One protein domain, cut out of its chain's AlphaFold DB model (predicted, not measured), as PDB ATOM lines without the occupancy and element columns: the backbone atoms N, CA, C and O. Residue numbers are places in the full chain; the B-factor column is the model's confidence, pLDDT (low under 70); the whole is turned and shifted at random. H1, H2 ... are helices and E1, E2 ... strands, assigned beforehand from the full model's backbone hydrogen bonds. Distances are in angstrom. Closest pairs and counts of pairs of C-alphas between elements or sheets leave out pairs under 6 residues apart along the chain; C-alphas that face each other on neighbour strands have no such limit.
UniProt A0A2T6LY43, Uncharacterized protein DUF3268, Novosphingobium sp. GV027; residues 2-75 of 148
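AT A GLANCE: This is residues 2 to 75 of the 148 residues of the protein "Uncharacterized protein DUF3268" of Novosphingobium sp. GV027 (UniProt A0A2T6LY43). What is the picture? There is little regular structure: a small antiparallel sheet, E1 - E2 - E3, lies near the middle, with loops and two short helices around it. What are the parts? The printed part has 74 residues, 22 of them in H1, E1, H2, E2 and E3, a mixed class. What outline? Compact and rounded, with radius of gyration of the C-alphas 11.8 A and spans of 31 by 29 by 19 A.

HOW THE PARTS SIT: Where is H1, residues 13 to 17? It only grazes the sheet of E1, residues 32 to 36, E2, residues 51 to 55, and E3, residues 60 to 62; the closest C-alphas of H1 and E1, Leu 16 and Leu 34, are 7.3 A apart. How do the strands pair? N 33 and O 54 of E1 and E2, and N 53 and O 61 of the hairpin E2 and E3, are within hydrogen-bond range, each 2.9 A. Where is H2, residues 37 to 40? It lies over E2, at a height over the sheet of 8.3 A, on a local plane only just fitted, to 6 C-alphas; it is apart from H1. What of helix backbones? H1 has its O i to N i+4 pair within range; H2 is too short for one.

IN THESE COORDINATES: Where does H1 begin? C-alpha 13 is at (124.641, 109.276, 94.205). Where does E3 end? C-alpha 62 is at (141.906, 110.847, 89.445). How long are E1 and E2? 13.0 A and 13.3 A from first to last C-alpha.

THE WHOLE: Is anything missing? The printed part has no cut; H1 to E1 is a long link. Where is confidence low? At residue 2, under 70.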
ATOM      1  N   THR A   2     142.317 115.425 106.971       63.19
ATOM      2  CA  THR A   2     141.847 115.828 105.639       63.19
ATOM      3  C   THR A   2     140.335 116.005 105.684       63.19
ATOM      4  O   THR A   2     139.625 115.054 105.995       63.19
ATOM      5  N   GLU A   3     139.855 117.211 105.399       79.38
ATOM      6  CA  GLU A   3     138.425 117.497 105.284       79.38
ATOM      7  C   GLU A   3     137.919 116.955 103.942       79.38
ATOM      8  O   GLU A   3     138.382 117.378 102.878       79.38
ATOM      9  N   TYR A   4     137.044 115.949 103.987       77.62
ATOM     10  CA  TYR A   4     136.410 115.373 102.802       77.62
ATOM     11  C   TYR A   4     135.293 116.298 102.303       77.62
ATOM     12  O   TYR A   4     134.580 116.890 103.107       77.62
ATOM     13  N   LEU A   5     135.118 116.409 100.980       82.44
ATOM     14  CA  LEU A   5     134.066 117.260 100.399       82.44
ATOM     15  C   LEU A   5     132.646 116.689 100.562       82.44
ATOM     16  O   LEU A   5     131.659 117.396 100.363       82.44
ATOM     17  N   VAL A   6     132.549 115.410 100.902       83.31
ATOM     18  CA  VAL A   6     131.324 114.705 101.294       83.31
ATOM     19  C   VAL A   6     131.611 113.967 102.599       83.31
ATOM     20  O   VAL A   6     132.775 113.673 102.881       83.31
ATOM     21  N   ASP A   7     130.581 113.670 103.400       81.69
ATOM     22  CA  ASP A   7     130.768 112.817 104.582       81.69
ATOM     23  C   ASP A   7     131.409 111.499 104.106       81.69
ATOM     24  O   ASP A   7     130.857 110.850 103.217       81.69
ATOM     25  N   PRO A   8     132.567 111.082 104.652       76.69
ATOM     26  CA  PRO A   8     133.227 109.837 104.260       76.69
ATOM     27  C   PRO A   8     132.396 108.578 104.578       76.69
ATOM     28  O   PRO A   8     132.839 107.465 104.310       76.69
ATOM     29  N   ARG A   9     131.201 108.729 105.153       81.75
ATOM     30  CA  ARG A   9     130.200 107.679 105.363       81.75
ATOM     31  C   ARG A   9     129.000 107.789 104.409       81.75
ATOM     32  O   ARG A   9     128.178 106.881 104.395       81.75
ATOM     33  N   ASP A  10     128.895 108.852 103.605       84.31
ATOM     34  CA  ASP A  10     127.805 109.102 102.646       84.31
ATOM     35  C   ASP A  10     128.331 109.183 101.202       84.31
ATOM     36  O   ASP A  10     128.638 110.249 100.666       84.31
ATOM     37  N   PHE A  11     128.390 108.020 100.552       86.88
ATOM     38  CA  PHE A  11     128.717 107.871  99.129       86.88
ATOM     39  C   PHE A  11     127.464 107.724  98.253       86.88
ATOM     40  O   PHE A  11     127.504 107.114  97.182       86.88
ATOM     41  N   THR A  12     126.320 108.258  98.686       90.94
ATOM     42  CA  THR A  12     125.107 108.218  97.862       90.94
ATOM     43  C   THR A  12     125.302 108.993  96.557       90.94
ATOM     44  O   THR A  12     126.016 109.996  96.497       90.94
ATOM     45  N   ALA A  13     124.601 108.579  95.495       88.00
ATOM     46  CA  ALA A  13     124.641 109.276  94.205       88.00
ATOM     47  C   ALA A  13     124.297 110.772  94.341       88.00
ATOM     48  O   ALA A  13     124.892 111.614  93.671       88.00
ATOM     49  N   LYS A  14     123.383 111.114  95.262       90.31
ATOM     50  CA  LYS A  14     123.006 112.498  95.571       90.31
ATOM     51  C   LYS A  14     124.152 113.291  96.205       90.31
ATOM     52  O   LYS A  14     124.327 114.457  95.855       90.31
ATOM     53  N   ALA A  15     124.902 112.703  97.136       92.12
ATOM     54  CA  ALA A  15     126.051 113.360  97.755       92.12
ATOM     55  C   ALA A  15     127.181 113.564  96.736       92.12
ATOM     56  O   ALA A  15     127.669 114.682  96.572       92.12
ATOM     57  N   LEU A  16     127.519 112.517  95.979       93.44
ATOM     58  CA  LEU A  16     128.590 112.548  94.981       93.44
ATOM     59  C   LEU A  16     128.294 113.500  93.816       93.44
ATOM     60  O   LEU A  16     129.197 114.196  93.360       93.44
ATOM     61  N   ALA A  17     127.037 113.609  93.376       91.81
ATOM     62  CA  ALA A  17     126.648 114.531  92.307       91.81
ATOM     63  C   ALA A  17     126.949 116.007  92.628       91.81
ATOM     64  O   ALA A  17     127.153 116.793  91.707       91.81
ATOM     65  N   LYS A  18     127.019 116.393  93.913       92.25
ATOM     66  CA  LYS A  18     127.358 117.768  94.327       92.25
ATOM     67  C   LYS A  18     128.813 118.139  94.052       92.25
ATOM     68  O   LYS A  18     129.122 119.321  93.943       92.25
ATOM     69  N   ILE A  19     129.696 117.143  93.996       93.81
ATOM     70  CA  ILE A  19     131.147 117.330  93.861       93.81
ATOM     71  C   ILE A  19     131.699 116.732  92.561       93.81
ATOM     72  O   ILE A  19     132.893 116.859  92.288       93.81
ATOM     73  N   ALA A  20     130.846 116.084  91.761       95.62
ATOM     74  CA  ALA A  20     131.228 115.497  90.489       95.62
ATOM     75  C   ALA A  20     131.702 116.594  89.515       95.62
ATOM     76  O   ALA A  20     130.991 117.581  89.304       95.62
ATOM     77  N   PRO A  21     132.889 116.446  88.899       96.75
ATOM     78  CA  PRO A  21     133.382 117.417  87.934       96.75
ATOM     79  C   PRO A  21     132.600 117.336  86.617       96.75
ATOM     80  O   PRO A  21     132.043 116.295  86.258       96.75
ATOM     81  N   ALA A  22     132.622 118.421  85.842       96.56
ATOM     82  CA  ALA A  22     132.181 118.391  84.451       96.56
ATOM     83  C   ALA A  22     133.116 117.516  83.598       96.56
ATOM     84  O   ALA A  22     134.321 117.463  83.845       96.56
ATOM     85  N   CYS A  23     132.578 116.859  82.569       97.75
ATOM     86  CA  CYS A  23     133.382 116.095  81.616       97.75
ATOM     87  C   CYS A  23     134.168 117.040  80.694       97.75
ATOM     88  O   CYS A  23     133.586 117.941  80.092       97.75
ATOM     89  N   GLY A  24     135.476 116.811  80.544       96.44
ATOM     90  CA  GLY A  24     136.344 117.598  79.662       96.44
ATOM     91  C   GLY A  24     136.085 117.376  78.170       96.44
ATOM     92  O   GLY A  24     136.559 118.158  77.358       96.44
ATOM     93  N   GLU A  25     135.303 116.351  77.823       96.88
ATOM     94  CA  GLU A  25     134.935 115.993  76.446       96.88
ATOM     95  C   GLU A  25     133.528 116.503  76.060       96.88
ATOM     96  O   GLU A  25     132.911 116.002  75.124       96.88
ATOM     97  N   GLY A  26     132.962 117.456  76.815       95.12
ATOM     98  CA  GLY A  26     131.708 118.135  76.448       95.12
ATOM     99  C   GLY A  26     130.414 117.345  76.691       95.12
ATOM    100  O   GLY A  26     129.371 117.683  76.138       95.12
ATOM    101  N   CYS A  27     130.444 116.295  77.516       96.88
ATOM    102  CA  CYS A  27     129.237 115.538  77.865       96.88
ATOM    103  C   CYS A  27     128.303 116.318  78.808       96.88
ATOM    104  O   CYS A  27     128.753 117.112  79.635       96.88
ATOM    105  N   ALA A  28     127.001 116.021  78.740       95.50
ATOM    106  CA  ALA A  28     125.983 116.652  79.581       95.50
ATOM    107  C   ALA A  28     126.249 116.472  81.098       95.50
ATOM    108  O   ALA A  28     126.853 115.466  81.502       95.50
ATOM    109  N   PRO A  29     125.771 117.397  81.958       94.12
ATOM    110  CA  PRO A  29     125.826 117.246  83.413       94.12
ATOM    111  C   PRO A  29     125.233 115.913  83.898       94.12
ATOM    112  O   PRO A  29     124.347 115.341  83.264       94.12
ATOM    113  N   GLY A  30     125.736 115.388  85.021       94.38
ATOM    114  CA  GLY A  30     125.296 114.089  85.556       94.38
ATOM    115  C   GLY A  30     125.768 112.873  84.743       94.38
ATOM    116  O   GLY A  30     125.258 111.766  84.911       94.38
ATOM    117  N   SER A  31     126.730 113.058  83.835       96.62
ATOM    118  CA  SER A  31     127.373 111.966  83.095       96.62
ATOM    119  C   SER A  31     128.575 111.352  83.809       96.62
ATOM    120  O   SER A  31     129.104 110.359  83.313       96.62
ATOM    121  N   VAL A  32     129.002 111.932  84.933       97.94
ATOM    122  CA  VAL A  32     130.216 111.567  85.669       97.94
ATOM    123  C   VAL A  32     129.856 110.938  87.014       97.94
ATOM    124  O   VAL A  32     129.082 111.513  87.776       97.94
ATOM    125  N   SER A  33     130.437 109.778  87.309       96.69
ATOM    126  CA  SER A  33     130.292 109.047  88.571       96.69
ATOM    127  C   SER A  33     131.652 108.715  89.180       96.69
ATOM    128  O   SER A  33     132.665 108.657  88.480       96.69
ATOM    129  N   LEU A  34     131.679 108.516  90.498       96.50
ATOM    130  CA  LEU A  34     132.866 108.024  91.190       96.50
ATOM    131  C   LEU A  34     132.982 106.514  90.955       96.50
ATOM    132  O   LEU A  34     131.995 105.799  91.110       96.50
ATOM    133  N   VAL A  35     134.170 106.044  90.589       95.94
ATOM    134  CA  VAL A  35     134.473 104.631  90.326       95.94
ATOM    135  C   VAL A  35     135.784 104.233  90.991       95.94
ATOM    136  O   VAL A  35     136.636 105.082  91.291       95.94
ATOM    137  N   SER A  36     135.958 102.934  91.215       95.44
ATOM    138  CA  SER A  36     137.203 102.391  91.753       95.44
ATOM    139  C   SER A  36     138.284 102.265  90.674       95.44
ATOM    140  O   SER A  36     138.018 102.081  89.484       95.44
ATOM    141  N   GLY A  37     139.546 102.293  91.092       96.06
ATOM    142  CA  GLY A  37     140.680 102.058  90.206       96.06
ATOM    143  C   GLY A  37     140.700 100.648  89.629       96.06
ATOM    144  O   GLY A  37     141.279 100.459  88.566       96.06
ATOM    145  N   ALA A  38     140.022  99.686  90.261       96.38
ATOM    146  CA  ALA A  38     139.869  98.332  89.733       96.38
ATOM    147  C   ALA A  38     139.045  98.303  88.433       96.38
ATOM    148  O   ALA A  38     139.323  97.496  87.547       96.38
ATOM    149  N   GLU A  39     138.068  99.202  88.284       95.31
ATOM    150  CA  GLU A  39     137.225  99.281  87.085       95.31
ATOM    151  C   GLU A  39     137.987  99.850  85.884       95.31
ATOM    152  O   GLU A  39     137.867  99.332  84.769       95.31
ATOM    153  N   ILE A  40     138.802 100.884  86.129       95.25
ATOM    154  CA  ILE A  40     139.593 101.587  85.110       95.25
ATOM    155  C   ILE A  40     140.886 100.833  84.786       95.25
ATOM    156  O   ILE A  40     141.211 100.598  83.622       95.25
ATOM    157  N   TYR A  41     141.637 100.442  85.813       94.38
ATOM    158  CA  TYR A  41     142.960  99.838  85.703       94.38
ATOM    159  C   TYR A  41     142.932  98.359  86.089       94.38
ATOM    160  O   TYR A  41     143.640  97.916  86.990       94.38
ATOM    161  N   ARG A  42     142.144  97.563  85.358       93.62
ATOM    162  CA  ARG A  42     141.935  96.123  85.627       93.62
ATOM    163  C   ARG A  42     143.223  95.294  85.732       93.62
ATOM    164  O   ARG A  42     143.237  94.258  86.379       93.62
ATOM    165  N   HIS A  43     144.298  95.751  85.093       95.31
ATOM    166  CA  HIS A  43     145.610  95.097  85.062       95.31
ATOM    167  C   HIS A  43     146.612  95.680  86.081       95.31
ATOM    168  O   HIS A  43     147.793  95.343  86.043       95.31
ATOM    169  N   ARG A  44     146.176  96.581  86.972       95.62
ATOM    170  CA  ARG A  44     147.007  97.258  87.983       95.62
ATOM    171  C   ARG A  44     146.374  97.135  89.372       95.62
ATOM    172  O   ARG A  44     145.741  98.082  89.843       95.62
ATOM    173  N   PRO A  45     146.525  95.979  90.045       94.56
ATOM    174  CA  PRO A  45     145.921  95.748  91.360       94.56
ATOM    175  C   PRO A  45     146.411  96.742  92.425       94.56
ATOM    176  O   PRO A  45     145.667  97.077  93.343       94.56
ATOM    177  N   ASP A  46     147.614  97.298  92.263       96.06
ATOM    178  CA  ASP A  46     148.163  98.363  93.111       96.06
ATOM    179  C   ASP A  46     147.344  99.669  93.071       96.06
ATOM    180  O   ASP A  46     147.411 100.484  93.992       96.06
ATOM    181  N   LEU A  47     146.533  99.863  92.026       94.75
ATOM    182  CA  LEU A  47     145.663 101.024  91.858       94.75
ATOM    183  C   LEU A  47     144.202 100.744  92.222       94.75
ATOM    184  O   LEU A  47     143.402 101.677  92.201       94.75
ATOM    185  N   ALA A  48     143.845  99.511  92.595       94.50
ATOM    186  CA  ALA A  48     142.456  99.105  92.820       94.50
ATOM    187  C   ALA A  48     141.724  99.983  93.852       94.50
ATOM    188  O   ALA A  48     140.574 100.358  93.641       94.50
ATOM    189  N   GLY A  49     142.416 100.371  94.929       93.06
ATOM    190  CA  GLY A  49     141.868 101.211  96.002       93.06
ATOM    191  C   GLY A  49     141.854 102.718  95.719       93.06
ATOM    192  O   GLY A  49     141.572 103.502  96.624       93.06
ATOM    193  N   LYS A  50     142.218 103.166  94.511       94.31
ATOM    194  CA  LYS A  50     142.149 104.588  94.140       94.31
ATOM    195  C   LYS A  50     140.741 104.949  93.680       94.31
ATOM    196  O   LYS A  50     140.100 104.166  92.994       94.31
ATOM    197  N   TRP A  51     140.301 106.159  94.004       95.50
ATOM    198  CA  TRP A  51     139.062 106.717  93.473       95.50
ATOM    199  C   TRP A  51     139.331 107.531  92.211       95.50
ATOM    200  O   TRP A  51     140.342 108.238  92.109       95.50
ATOM    201  N   LEU A  52     138.422 107.425  91.245       97.38
ATOM    202  CA  LEU A  52     138.433 108.190  90.006       97.38
ATOM    203  C   LEU A  52     137.036 108.719  89.702       97.38
ATOM    204  O   LEU A  52     136.039 108.075  90.010       97.38
ATOM    205  N   TRP A  53     136.972 109.867  89.041       97.81
ATOM    206  CA  TRP A  53     135.754 110.334  88.389       97.81
ATOM    207  C   TRP A  53     135.762 109.847  86.945       97.81
ATOM    208  O   TRP A  53     136.685 110.178  86.198       97.81
ATOM    209  N   GLN A  54     134.747 109.086  86.543       98.12
ATOM    210  CA  GLN A  54     134.595 108.572  85.184       98.12
ATOM    211  C   GLN A  54     133.285 109.059  84.567       98.12
ATOM    212  O   GLN A  54     132.229 109.014  85.189       98.12
ATOM    213  N   CYS A  55     133.358 109.514  83.322       98.31
ATOM    214  CA  CYS A  55     132.209 109.849  82.501       98.31
ATOM    215  C   CYS A  55     131.699 108.622  81.732       98.31
ATOM    216  O   CYS A  55     132.490 107.770  81.322       98.31
ATOM    217  N   ARG A  56     130.400 108.585  81.412       97.44
ATOM    218  CA  ARG A  56     129.804 107.584  80.507       97.44
ATOM    219  C   ARG A  56     130.489 107.481  79.137       97.44
ATOM    220  O   ARG A  56     130.440 106.417  78.536       97.44
ATOM    221  N   CYS A  57     131.149 108.538  78.650       97.12
ATOM    222  CA  CYS A  57     131.933 108.479  77.407       97.12
ATOM    223  C   CYS A  57     133.283 107.745  77.550       97.12
ATOM    224  O   CYS A  57     134.043 107.661  76.590       97.12
ATOM    225  N   GLY A  58     133.615 107.245  78.745       97.06
ATOM    226  CA  GLY A  58     134.873 106.558  79.045       97.06
ATOM    227  C   GLY A  58     136.010 107.484  79.490       97.06
ATOM    228  O   GLY A  58     137.028 106.997  79.981       97.06
ATOM    229  N   ALA A  59     135.843 108.804  79.375       98.19
ATOM    230  CA  ALA A  59     136.777 109.791  79.912       98.19
ATOM    231  C   ALA A  59     136.869 109.692  81.442       98.19
ATOM    232  O   ALA A  59     135.860 109.464  82.107       98.19
ATOM    233  N   TYR A  60     138.052 109.900  82.019       98.25
ATOM    234  CA  TYR A  60     138.221 109.834  83.474       98.25
ATOM    235  C   TYR A  60     139.337 110.741  83.998       98.25
ATOM    236  O   TYR A  60     140.207 111.182  83.243       98.25
ATOM    237  N   CYS A  61     139.310 111.030  85.297       97.81
ATOM    238  CA  CYS A  61     140.393 111.689  86.025       97.81
ATOM    239  C   CYS A  61     140.520 111.120  87.445       97.81
ATOM    240  O   CYS A  61     139.566 110.577  87.998       97.81
ATOM    241  N   GLY A  62     141.701 111.246  88.049       96.62
ATOM    242  CA  GLY A  62     141.906 110.847  89.445       96.62
ATOM    243  C   GLY A  62     141.255 111.805  90.447       96.62
ATOM    244  O   GLY A  62     140.747 112.873  90.084       96.62
ATOM    245  N   THR A  63     141.337 111.446  91.726       95.81
ATOM    246  CA  THR A  63     140.928 112.309  92.837       95.81
ATOM    247  C   THR A  63     142.085 112.610  93.786       95.81
ATOM    248  O   THR A  63     143.033 111.835  93.936       95.81
ATOM    249  N   HIS A  64     141.981 113.734  94.483       92.81
ATOM    250  CA  HIS A  64     142.684 113.961  95.737       92.81
ATOM    251  C   HIS A  64     142.065 113.108  96.864       92.81
ATOM    252  O   HIS A  64     140.968 112.565  96.692       92.81
ATOM    253  N   PRO A  65     142.725 112.996  98.036       89.50
ATOM    254  CA  PRO A  65     142.178 112.243  99.164       89.50
ATOM    255  C   PRO A  65     140.788 112.717  99.607       89.50
ATOM    256  O   PRO A  65     139.978 111.894  99.998       89.50
ATOM    257  N   ASN A  66     140.472 114.010  99.477       90.19
ATOM    258  CA  ASN A  66     139.156 114.572  99.807       90.19
ATOM    259  C   ASN A  66     138.090 114.416  98.701       90.19
ATOM    260  O   ASN A  66     137.066 115.096  98.753       90.19
ATOM    261  N   LEU A  67     138.341 113.569  97.695       91.69
ATOM    262  CA  LEU A  67     137.506 113.323  96.507       91.69
ATOM    263  C   LEU A  67     137.396 114.482  95.507       91.69
ATOM    264  O   LEU A  67     136.784 114.311  94.450       91.69
ATOM    265  N   SER A  68     138.041 115.626  95.760       93.62
ATOM    266  CA  SER A  68     138.152 116.670  94.736       93.62
ATOM    267  C   SER A  68     138.902 116.139  93.513       93.62
ATOM    268  O   SER A  68     139.877 115.392  93.631       93.62
ATOM    269  N   ALA A  69     138.417 116.479  92.323       95.88
ATOM    270  CA  ALA A  69     139.006 116.012  91.079       95.88
ATOM    271  C   ALA A  69     140.367 116.685  90.829       95.88
ATOM    272  O   ALA A  69     140.511 117.890  91.021       95.88
ATOM    273  N   VAL A  70     141.359 115.923  90.354       95.06
ATOM    274  CA  VAL A  70     142.686 116.477  89.982       95.06
ATOM    275  C   VAL A  70     142.656 117.295  88.677       95.06
ATOM    276  O   VAL A  70     143.649 117.903  88.279       95.06
ATOM    277  N   GLY A  71     141.521 117.259  87.980       95.69
ATOM    278  CA  GLY A  71     141.243 117.874  86.689       95.69
ATOM    279  C   GLY A  71     139.842 117.474  86.220       95.69
ATOM    280  O   GLY A  71     139.062 116.933  87.003       95.69
ATOM    281  N   THR A  72     139.522 117.681  84.947       97.62
ATOM    282  CA  THR A  72     138.281 117.141  84.358       97.62
ATOM    283  C   THR A  72     138.507 115.746  83.777       97.62
ATOM    284  O   THR A  72     139.599 115.495  83.244       97.62
ATOM    285  N   PRO A  73     137.504 114.842  83.826       98.31
ATOM    286  CA  PRO A  73     137.532 113.591  83.088       98.31
ATOM    287  C   PRO A  73     137.908 113.827  81.630       98.31
ATOM    288  O   PRO A  73     137.291 114.655  80.965       98.31
ATOM    289  N   ALA A  74     138.924 113.110  81.160       98.38
ATOM    290  CA  ALA A  74     139.476 113.287  79.824       98.38
ATOM    291  C   ALA A  74     139.638 111.947  79.096       98.38
ATOM    292  O   ALA A  74     139.970 110.917  79.700       98.38
ATOM    293  N   GLY A  75     139.399 111.972  77.787       98.31
ATOM    294  CA  GLY A  75     139.654 110.867  76.874       98.31
ATOM    295  C   GLY A  75     141.151 110.586  76.732       98.31
ATOM    296  O   GLY A  75     141.999 111.322  77.236       98.31
TER     297      GLY A  75